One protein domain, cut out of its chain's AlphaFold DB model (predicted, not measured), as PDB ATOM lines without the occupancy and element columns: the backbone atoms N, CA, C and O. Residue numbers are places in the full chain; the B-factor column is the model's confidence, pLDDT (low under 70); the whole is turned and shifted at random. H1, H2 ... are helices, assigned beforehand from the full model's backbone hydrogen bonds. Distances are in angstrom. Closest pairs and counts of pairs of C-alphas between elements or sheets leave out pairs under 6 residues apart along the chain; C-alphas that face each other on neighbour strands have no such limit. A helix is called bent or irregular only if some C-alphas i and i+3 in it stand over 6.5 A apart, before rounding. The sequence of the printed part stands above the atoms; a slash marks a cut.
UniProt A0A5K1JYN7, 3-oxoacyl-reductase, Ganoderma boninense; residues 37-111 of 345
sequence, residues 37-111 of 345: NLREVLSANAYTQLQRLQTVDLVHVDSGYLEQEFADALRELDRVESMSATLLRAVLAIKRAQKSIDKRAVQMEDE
ATOM      1  N   ASN A  37      14.042 -10.190  12.851       60.78
ATOM      2  CA  ASN A  37      13.067  -9.817  13.885       60.78
ATOM      3  C   ASN A  37      13.431  -8.494  14.581       60.78
ATOM      4  O   ASN A  37      12.575  -7.830  15.156       60.78
ATOM      5  N   LEU A  38      14.695  -8.066  14.482       59.44
ATOM      6  CA  LEU A  38      15.162  -6.784  15.015       59.44
ATOM      7  C   LEU A  38      14.714  -5.585  14.164       59.44
ATOM      8  O   LEU A  38      14.749  -4.456  14.647       59.44
ATOM      9  N   ARG A  39      14.250  -5.812  12.926       64.56
ATOM     10  CA  ARG A  39      13.772  -4.753  12.023       64.56
ATOM     11  C   ARG A  39      12.530  -4.028  12.541       64.56
ATOM     12  O   ARG A  39      12.367  -2.846  12.262       64.56
ATOM     13  N   GLU A  40      11.656  -4.736  13.250       66.38
ATOM     14  CA  GLU A  40      10.387  -4.185  13.746       66.38
ATOM     15  C   GLU A  40      10.540  -3.470  15.095       66.38
ATOM     16  O   GLU A  40       9.727  -2.615  15.436       66.38
ATOM     17  N   VAL A  41      11.595  -3.795  15.849       64.94
ATOM     18  CA  VAL A  41      11.852  -3.254  17.195       64.94
ATOM     19  C   VAL A  41      12.838  -2.085  17.159       64.94
ATOM     20  O   VAL A  41      12.722  -1.145  17.945       64.94
ATOM     21  N   LEU A  42      13.816  -2.124  16.252       59.31
ATOM     22  CA  LEU A  42      14.802  -1.061  16.094       59.31
ATOM     23  C   LEU A  42      14.272   0.047  15.183       59.31
ATOM     24  O   LEU A  42      13.522  -0.189  14.239       59.31
ATOM     25  N   SER A  43      14.715   1.281  15.428       74.69
ATOM     26  CA  SER A  43      14.468   2.371  14.485       74.69
ATOM     27  C   SER A  43      15.100   2.047  13.124       74.69
ATOM     28  O   SER A  43      16.133   1.376  13.048       74.69
ATOM     29  N   ALA A  44      14.504   2.551  12.038       74.69
ATOM     30  CA  ALA A  44      14.980   2.285  10.677       74.69
ATOM     31  C   ALA A  44      16.484   2.591  10.499       74.69
ATOM     32  O   ALA A  44      17.180   1.834   9.825       74.69
ATOM     33  N   ASN A  45      16.994   3.631  11.173       70.69
ATOM     34  CA  ASN A  45      18.418   3.979  11.170       70.69
ATOM     35  C   ASN A  45      19.292   2.937  11.886       70.69
ATOM     36  O   ASN A  45      20.295   2.504  11.317       70.69
ATOM     37  N   ALA A  46      18.903   2.493  13.085       67.62
ATOM     38  CA  ALA A  46      19.652   1.488  13.842       67.62
ATOM     39  C   ALA A  46      19.701   0.139  13.102       67.62
ATOM     40  O   ALA A  46      20.743  -0.513  13.051       67.62
ATOM     41  N   TYR A  47      18.602  -0.241  12.440       75.88
ATOM     42  CA  TYR A  47      18.563  -1.437  11.598       75.88
ATOM     43  C   TYR A  47      19.504  -1.327  10.388       75.88
ATOM     44  O   TYR A  47      20.282  -2.242  10.116       75.88
ATOM     45  N   THR A  48      19.502  -0.186   9.689       72.00
ATOM     46  CA  THR A  48      20.437   0.037   8.574       72.00
ATOM     47  C   THR A  48      21.904   0.079   9.013       72.00
ATOM     48  O   THR A  48      22.764  -0.347   8.246       72.00
ATOM     49  N   GLN A  49      22.215   0.536  10.231       69.75
ATOM     50  CA  GLN A  49      23.579   0.507  10.776       69.75
ATOM     51  C   GLN A  49      24.049  -0.922  11.087       69.75
ATOM     52  O   GLN A  49      25.162  -1.285  10.712       69.75
ATOM     53  N   LEU A  50      23.192  -1.769  11.669       71.62
ATOM     54  CA  LEU A  50      23.488  -3.195  11.878       71.62
ATOM     55  C   LEU A  50      23.723  -3.940  10.559       71.62
ATOM     56  O   LEU A  50      24.653  -4.736  10.450       71.62
ATOM     57  N   GLN A  51      22.918  -3.644   9.538       74.44
ATOM     58  CA  GLN A  51      23.076  -4.241   8.213       74.44
ATOM     59  C   GLN A  51      24.380  -3.793   7.524       74.44
ATOM     60  O   GLN A  51      25.024  -4.586   6.833       74.44
ATOM     61  N   ARG A  52      24.806  -2.541   7.745       70.25
ATOM     62  CA  ARG A  52      26.117  -2.041   7.299       70.25
ATOM     63  C   ARG A  52      27.255  -2.756   8.025       70.25
ATOM     64  O   ARG A  52      28.129  -3.288   7.359       70.25
ATOM     65  N   LEU A  53      27.208  -2.879   9.352       66.50
ATOM     66  CA  LEU A  53      28.230  -3.603  10.126       66.50
ATOM     67  C   LEU A  53      28.362  -5.083   9.721       66.50
ATOM     68  O   LEU A  53      29.456  -5.630   9.764       66.50
ATOM     69  N   GLN A  54      27.273  -5.716   9.274       70.75
ATOM     70  CA  GLN A  54      27.280  -7.101   8.783       70.75
ATOM     71  C   GLN A  54      27.930  -7.266   7.394       70.75
ATOM     72  O   GLN A  54      28.352  -8.364   7.041       70.75
ATOM     73  N   THR A  55      27.985  -6.199   6.589       66.62
ATOM     74  CA  THR A  55      28.477  -6.220   5.195       66.62
ATOM     75  C   THR A  55      29.849  -5.566   5.018       66.62
ATOM     76  O   THR A  55      30.397  -5.574   3.918       66.62
ATOM     77  N   VAL A  56      30.417  -5.015   6.091       64.38
ATOM     78  CA  VAL A  56      31.711  -4.333   6.093       64.38
ATOM     79  C   VAL A  56      32.853  -5.350   6.231       64.38
ATOM     80  O   VAL A  56      32.925  -6.096   7.206       64.38
ATOM     81  N   ASP A  57      33.755  -5.376   5.246       59.88
ATOM     82  CA  ASP A  57      34.959  -6.214   5.236       59.88
ATOM     83  C   ASP A  57      36.002  -5.646   6.218       59.88
ATOM     84  O   ASP A  57      36.721  -4.690   5.918       59.88
ATOM     85  N   LEU A  58      36.042  -6.213   7.428       58.16
ATOM     86  CA  LEU A  58      36.803  -5.740   8.599       58.16
ATOM     87  C   LEU A  58      38.323  -5.609   8.374       58.16
ATOM     88  O   LEU A  58      39.012  -5.037   9.214       58.16
ATOM     89  N   VAL A  59      38.860  -6.120   7.261       60.25
ATOM     90  CA  VAL A  59      40.297  -6.098   6.940       60.25
ATOM     91  C   VAL A  59      40.752  -4.768   6.308       60.25
ATOM     92  O   VAL A  59      41.935  -4.448   6.371       60.25
ATOM     93  N   HIS A  60      39.842  -3.970   5.731       57.06
ATOM     94  CA  HIS A  60      40.174  -2.730   4.997       57.06
ATOM     95  C   HIS A  60      39.587  -1.442   5.602       57.06
ATOM     96  O   HIS A  60      39.698  -0.371   5.003       57.06
ATOM     97  N   VAL A  61      38.953  -1.523   6.771       63.81
ATOM     98  CA  VAL A  61      38.361  -0.355   7.434       63.81
ATOM     99  C   VAL A  61      39.396   0.310   8.330       63.81
ATOM    100  O   VAL A  61      40.034  -0.352   9.145       63.81
ATOM    101  N   ASP A  62      39.545   1.625   8.188       74.31
ATOM    102  CA  ASP A  62      40.397   2.435   9.054       74.31
ATOM    103  C   ASP A  62      39.940   2.306  10.520       74.31
ATOM    104  O   ASP A  62      38.773   2.544  10.844       74.31
ATOM    105  N   SER A  63      40.857   1.923  11.412       77.50
ATOM    106  CA  SER A  63      40.587   1.734  12.845       77.50
ATOM    107  C   SER A  63      39.955   2.981  13.471       77.50
ATOM    108  O   SER A  63      39.053   2.865  14.299       77.50
ATOM    109  N   GLY A  64      40.366   4.176  13.025       80.94
ATOM    110  CA  GLY A  64      39.822   5.441  13.523       80.94
ATOM    111  C   GLY A  64      38.353   5.675  13.150       80.94
ATOM    112  O   GLY A  64      37.620   6.314  13.902       80.94
ATOM    113  N   TYR A  65      37.888   5.125  12.022       82.69
ATOM    114  CA  TYR A  65      36.487   5.225  11.603       82.69
ATOM    115  C   TYR A  65      35.574   4.348  12.470       82.69
ATOM    116  O   TYR A  65      34.511   4.796  12.898       82.69
ATOM    117  N   LEU A  66      35.999   3.118  12.777       80.81
ATOM    118  CA  LEU A  66      35.233   2.221  13.649       80.81
ATOM    119  C   LEU A  66      35.141   2.762  15.077       80.81
ATOM    120  O   LEU A  66      34.061   2.744  15.659       80.81
ATOM    121  N   GLU A  67      36.239   3.282  15.630       82.38
ATOM    122  CA  GLU A  67      36.239   3.906  16.960       82.38
ATOM    123  C   GLU A  67      35.275   5.097  17.042       82.38
ATOM    124  O   GLU A  67      34.540   5.227  18.023       82.38
ATOM    125  N   GLN A  68      35.224   5.928  15.997       88.25
ATOM    126  CA  GLN A  68      34.292   7.051  15.917       88.25
ATOM    127  C   GLN A  68      32.829   6.580  15.857       88.25
ATOM    128  O   GLN A  68      32.006   7.081  16.622       88.25
ATOM    129  N   GLU A  69      32.507   5.592  15.016       82.81
ATOM    130  CA  GLU A  69      31.149   5.028  14.926       82.81
ATOM    131  C   GLU A  69      30.713   4.363  16.244       82.81
ATOM    132  O   GLU A  69      29.572   4.536  16.674       82.81
ATOM    133  N   PHE A  70      31.614   3.659  16.942       84.88
ATOM    134  CA  PHE A  70      31.326   3.113  18.275       84.88
ATOM    135  C   PHE A  70      31.098   4.215  19.314       84.88
ATOM    136  O   PHE A  70      30.171   4.112  20.121       84.88
ATOM    137  N   ALA A  71      31.903   5.280  19.300       90.44
ATOM    138  CA  ALA A  71      31.719   6.416  20.198       90.44
ATOM    139  C   ALA A  71      30.389   7.143  19.935       90.44
ATOM    140  O   ALA A  71      29.705   7.533  20.883       90.44
ATOM    141  N   ASP A  72      30.000   7.300  18.670       86.69
ATOM    142  CA  ASP A  72      28.727   7.909  18.281       86.69
ATOM    143  C   ASP A  72      27.533   7.014  18.663       86.69
ATOM    144  O   ASP A  72      26.545   7.513  19.209       86.69
ATOM    145  N   ALA A  73      27.648   5.692  18.492       86.50
ATOM    146  CA  ALA A  73      26.640   4.730  18.936       86.50
ATOM    147  C   ALA A  73      26.455   4.730  20.465       86.50
ATOM    148  O   ALA A  73      25.319   4.701  20.939       86.50
ATOM    149  N   LEU A  74      27.543   4.814  21.243       87.88
ATOM    150  CA  LEU A  74      27.476   4.925  22.706       87.88
ATOM    151  C   LEU A  74      26.809   6.235  23.149       87.88
ATOM    152  O   LEU A  74      25.940   6.207  24.017       87.88
ATOM    153  N   ARG A  75      27.138   7.371  22.516       91.69
ATOM    154  CA  ARG A  75      26.473   8.654  22.819       91.69
ATOM    155  C   ARG A  75      24.979   8.624  22.500       91.69
ATOM    156  O   ARG A  75      24.189   9.199  23.248       91.69
ATOM    157  N   GLU A  76      24.578   7.975  21.407       89.50
ATOM    158  CA  GLU A  76      23.156   7.835  21.079       89.50
ATOM    159  C   GLU A  76      22.446   6.876  22.043       89.50
ATOM    160  O   GLU A  76      21.309   7.148  22.430       89.50
ATOM    161  N   LEU A  77      23.111   5.810  22.503       90.19
ATOM    162  CA  LEU A  77      22.573   4.921  23.534       90.19
ATOM    163  C   LEU A  77      22.332   5.673  24.853       90.19
ATOM    164  O   LEU A  77      21.223   5.602  25.382       90.19
ATOM    165  N   ASP A  78      23.299   6.470  25.321       91.38
ATOM    166  CA  ASP A  78      23.152   7.329  26.507       91.38
ATOM    167  C   ASP A  78      22.001   8.340  26.339       91.38
ATOM    168  O   ASP A  78      21.229   8.615  27.268       91.38
ATOM    169  N   ARG A  79      21.837   8.894  25.127       93.06
ATOM    170  CA  ARG A  79      20.733   9.809  24.800       93.06
ATOM    171  C   ARG A  79      19.382   9.105  24.891       93.06
ATOM    172  O   ARG A  79      18.453   9.652  25.495       93.06
ATOM    173  N   VAL A  80      19.265   7.907  24.319       91.81
ATOM    174  CA  VAL A  80      18.052   7.080  24.384       91.81
ATOM    175  C   VAL A  80      17.754   6.676  25.827       91.81
ATOM    176  O   VAL A  80      16.601   6.772  26.248       91.81
ATOM    177  N   GLU A  81      18.766   6.316  26.618       91.81
ATOM    178  CA  GLU A  81      18.603   6.003  28.038       91.81
ATOM    179  C   GLU A  81      18.053   7.213  28.809       91.81
ATOM    180  O   GLU A  81      17.030   7.103  29.492       91.81
ATOM    181  N   SER A  82      18.635   8.400  28.621       93.94
ATOM    182  CA  SER A  82      18.161   9.649  29.234       93.94
ATOM    183  C   SER A  82      16.724  10.014  28.825       93.94
ATOM    184  O   SER A  82      15.893  10.399  29.666       93.94
ATOM    185  N   MET A  83      16.382   9.839  27.544       94.56
ATOM    186  CA  MET A  83      15.017  10.021  27.043       94.56
ATOM    187  C   MET A  83      14.049   9.012  27.669       94.56
ATOM    188  O   MET A  83      12.970   9.405  28.111       94.56
ATOM    189  N   SER A  84      14.441   7.740  27.768       94.56
ATOM    190  CA  SER A  84      13.628   6.680  28.373       94.56
ATOM    191  C   SER A  84      13.370   6.946  29.859       94.56
ATOM    192  O   SER A  84      12.232   6.839  30.321       94.56
ATOM    193  N   ALA A  85      14.381   7.424  30.594       93.81
ATOM    194  CA  ALA A  85      14.253   7.822  31.990       93.81
ATOM    195  C   ALA A  85      13.305   9.022  32.152       93.81
ATOM    196  O   ALA A  85      12.491   9.063  33.078       93.81
ATOM    197  N   THR A  86      13.373   9.996  31.240       95.94
ATOM    198  CA  THR A  86      12.477  11.162  31.232       95.94
ATOM    199  C   THR A  86      11.036  10.760  30.913       95.94
ATOM    200  O   THR A  86      10.114  11.189  31.611       95.94
ATOM    201  N   LEU A  87      10.836   9.882  29.928       95.75
ATOM    202  CA  LEU A  87       9.526   9.343  29.567       95.75
ATOM    203  C   LEU A  87       8.927   8.539  30.723       95.75
ATOM    204  O   LEU A  87       7.771   8.759  31.078       95.75
ATOM    205  N   LEU A  88       9.712   7.681  31.379       96.12
ATOM    206  CA  LEU A  88       9.264   6.923  32.547       96.12
ATOM    207  C   LEU A  88       8.816   7.858  33.681       96.12
ATOM    208  O   LEU A  88       7.750   7.658  34.268       96.12
ATOM    209  N   ARG A  89       9.582   8.921  33.967       96.69
ATOM    210  CA  ARG A  89       9.186   9.939  34.956       96.69
ATOM    211  C   ARG A  89       7.884  10.643  34.563       96.69
ATOM    212  O   ARG A  89       7.031  10.833  35.433       96.69
ATOM    213  N   ALA A  90       7.703  10.988  33.288       96.88
ATOM    214  CA  ALA A  90       6.482  11.614  32.781       96.88
ATOM    215  C   ALA A  90       5.265  10.679  32.892       96.88
ATOM    216  O   ALA A  90       4.229  11.084  33.417       96.88
ATOM    217  N   VAL A  91       5.402   9.408  32.504       97.06
ATOM    218  CA  VAL A  91       4.347   8.390  32.642       97.06
ATOM    219  C   VAL A  91       3.962   8.198  34.110       97.06
ATOM    220  O   VAL A  91       2.777   8.160  34.443       97.06
ATOM    221  N   LEU A  92       4.939   8.149  35.022       97.06
ATOM    222  CA  LEU A  92       4.663   8.081  36.459       97.06
ATOM    223  C   LEU A  92       3.947   9.338  36.975       97.06
ATOM    224  O   LEU A  92       3.065   9.225  37.827       97.06
ATOM    225  N   ALA A  93       4.294  10.529  36.480       97.06
ATOM    226  CA  ALA A  93       3.605  11.770  36.830       97.06
ATOM    227  C   ALA A  93       2.147  11.766  36.340       97.06
ATOM    228  O   ALA A  93       1.244  12.045  37.131       97.06
ATOM    229  N   ILE A  94       1.909  11.352  35.092       97.12
ATOM    230  CA  ILE A  94       0.567  11.197  34.517       97.12
ATOM    231  C   ILE A  94      -0.246  10.190  35.332       97.12
ATOM    232  O   ILE A  94      -1.365  10.492  35.729       97.12
ATOM    233  N   LYS A  95       0.325   9.031  35.684       97.62
ATOM    234  CA  LYS A  95      -0.360   8.015  36.501       97.62
ATOM    235  C   LYS A  95      -0.774   8.550  37.877       97.62
ATOM    236  O   LYS A  95      -1.859   8.233  38.365       97.62
ATOM    237  N   ARG A  96       0.070   9.369  38.518       97.31
ATOM    238  CA  ARG A  96      -0.272  10.029  39.791       97.31
ATOM    239  C   ARG A  96      -1.384  11.064  39.611       97.31
ATOM    240  O   ARG A  96      -2.298  11.094  40.434       97.31
ATOM    241  N   ALA A  97      -1.325  11.867  38.549       97.25
ATOM    242  CA  ALA A  97      -2.359  12.845  38.223       97.25
ATOM    243  C   ALA A  97      -3.704  12.161  37.931       97.25
ATOM    244  O   ALA A  97      -4.705  12.541  38.531       97.25
ATOM    245  N   GLN A  98      -3.708  11.093  37.126       97.31
ATOM    246  CA  GLN A  98      -4.897  10.294  36.828       97.31
ATOM    247  C   GLN A  98      -5.537   9.763  38.111       97.31
ATOM    248  O   GLN A  98      -6.698  10.043  38.378       97.31
ATOM    249  N   LYS A  99      -4.752   9.127  38.992       97.94
ATOM    250  CA  LYS A  99      -5.255   8.644  40.288       97.94
ATOM    251  C   LYS A  99      -5.840   9.768  41.152       97.94
ATOM    252  O   LYS A  99      -6.761   9.529  41.931       97.94
ATOM    253  N   SER A 100      -5.294  10.982  41.071       97.56
ATOM    254  CA  SER A 100      -5.845  12.138  41.783       97.56
ATOM    255  C   SER A 100      -7.160  12.624  41.174       97.56
ATOM    256  O   SER A 100      -8.040  13.049  41.921       97.56
ATOM    257  N   ILE A 101      -7.288  12.587  39.846       97.88
ATOM    258  CA  ILE A 101      -8.513  12.953  39.130       97.88
ATOM    259  C   ILE A 101      -9.608  11.932  39.433       97.88
ATOM    260  O   ILE A 101     -10.692  12.340  39.833       97.88
ATOM    261  N   ASP A 102      -9.305  10.636  39.363       97.31
ATOM    262  CA  ASP A 102     -10.258   9.560  39.662       97.31
ATOM    263  C   ASP A 102     -10.811   9.690  41.089       97.31
ATOM    264  O   ASP A 102     -12.015   9.612  41.313       97.31
ATOM    265  N   LYS A 103      -9.943   9.986  42.069       97.88
ATOM    266  CA  LYS A 103     -10.374  10.255  43.451       97.88
ATOM    267  C   LYS A 103     -11.330  11.442  43.547       97.88
ATOM    268  O   LYS A 103     -12.303  11.372  44.289       97.88
ATOM    269  N   ARG A 104     -11.045  12.529  42.826       97.25
ATOM    270  CA  ARG A 104     -11.913  13.712  42.810       97.25
ATOM    271  C   ARG A 104     -13.243  13.407  42.121       97.25
ATOM    272  O   ARG A 104     -14.267  13.886  42.587       97.25
ATOM    273  N   ALA A 105     -13.234  12.613  41.052       97.12
ATOM    274  CA  ALA A 105     -14.446  12.188  40.360       97.12
ATOM    275  C   ALA A 105     -15.375  11.408  41.302       97.12
ATOM    276  O   ALA A 105     -16.528  11.792  41.452       97.12
ATOM    277  N   VAL A 106     -14.844  10.422  42.033       98.00
ATOM    278  CA  VAL A 106     -15.613   9.667  43.038       98.00
ATOM    279  C   VAL A 106     -16.167  10.586  44.135       98.00
ATOM    280  O   VAL A 106     -17.336  10.484  44.493       98.00
ATOM    281  N   GLN A 107     -15.366  11.532  44.637       97.81
ATOM    282  CA  GLN A 107     -15.837  12.505  45.634       97.81
ATOM    283  C   GLN A 107     -16.986  13.373  45.105       97.81
ATOM    284  O   GLN A 107     -17.971  13.570  45.811       97.81
ATOM    285  N   MET A 108     -16.887  13.858  43.864       97.75
ATOM    286  CA  MET A 108     -17.958  14.638  43.238       97.75
ATOM    287  C   MET A 108     -19.222  13.797  43.026       97.75
ATOM    288  O   MET A 108     -20.320  14.292  43.259       97.75
ATOM    289  N   GLU A 109     -19.098  12.530  42.627       97.81
ATOM    290  CA  GLU A 109     -20.244  11.619  42.510       97.81
ATOM    291  C   GLU A 109     -20.946  11.411  43.858       97.81
ATOM    292  O   GLU A 109     -22.177  11.443  43.927       97.81
ATOM    293  N   ASP A 110     -20.182  11.253  44.938       97.88
ATOM    294  CA  ASP A 110     -20.725  11.117  46.289       97.88
ATOM    295  C   ASP A 110     -21.399  12.411  46.775       97.88
ATOM    296  O   ASP A 110     -22.458  12.361  47.404       97.88
ATOM    297  N   GLU A 111     -20.830  13.580  46.472       97.69
ATOM    298  CA  GLU A 111     -21.449  14.878  46.765       97.69
ATOM    299  C   GLU A 111     -22.754  15.080  45.983       97.69
ATOM    300  O   GLU A 111     -23.753  15.512  46.560       97.69
TER     301      GLU A 111
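AT A GLANCE: This is residues 37 to 111 of the 345 residues of the protein "3-oxoacyl-reductase" of Ganoderma boninense (UniProt A0A5K1JYN7). One long helix, H2, makes nearly the whole length of this domain, and a much shorter helix, H1, folds back over a gap beside its first part, so that the two and their link draw a hook with a very long shaft. Residues 74 to 111 of H2 stick out as a lone arm, and residues 59 to 65 make the free tip of the turn. The printed part has 75 residues with two named helices, H1 then H2, and no named strand; the class is all helix. The whole is extended, with a radius of gyration of the C-alphas of 22.4 A and spans of 76 by 24 by 11 A.

HOW THE PARTS SIT: The longest helix is H2, residues 63 to 111. H1, residues 44 to 55, is apart from it, with no C-alpha of the one within 8 A of the other. The x part of the N-to-C direction is -0.87 in H2 and 0.77 in H1. A short link of 7 residues joins them. In both helices every O i to N i+4 pair is within hydrogen-bond range.

IN THESE COORDINATES: H2 measures 71.9 A from C-alpha 63 at (40.587, 1.734, 12.845) to C-alpha 111 at (-21.449, 14.878, 46.765). H1 begins at C-alpha 44 at (14.980, 2.285, 10.677) and measures 16.9 A to C-alpha 55. Neither helix is bent.

THE WHOLE: The two C-alphas farthest apart, those of His 60 and Glu 111, are 76.5 A from each other. The printed part has no cut and no long link. Its mean pLDDT is 83.9, with 71 for H1 and 93 for H2; residues 37 to 42, 46, 49, 53 and 55 to 61 are under 70.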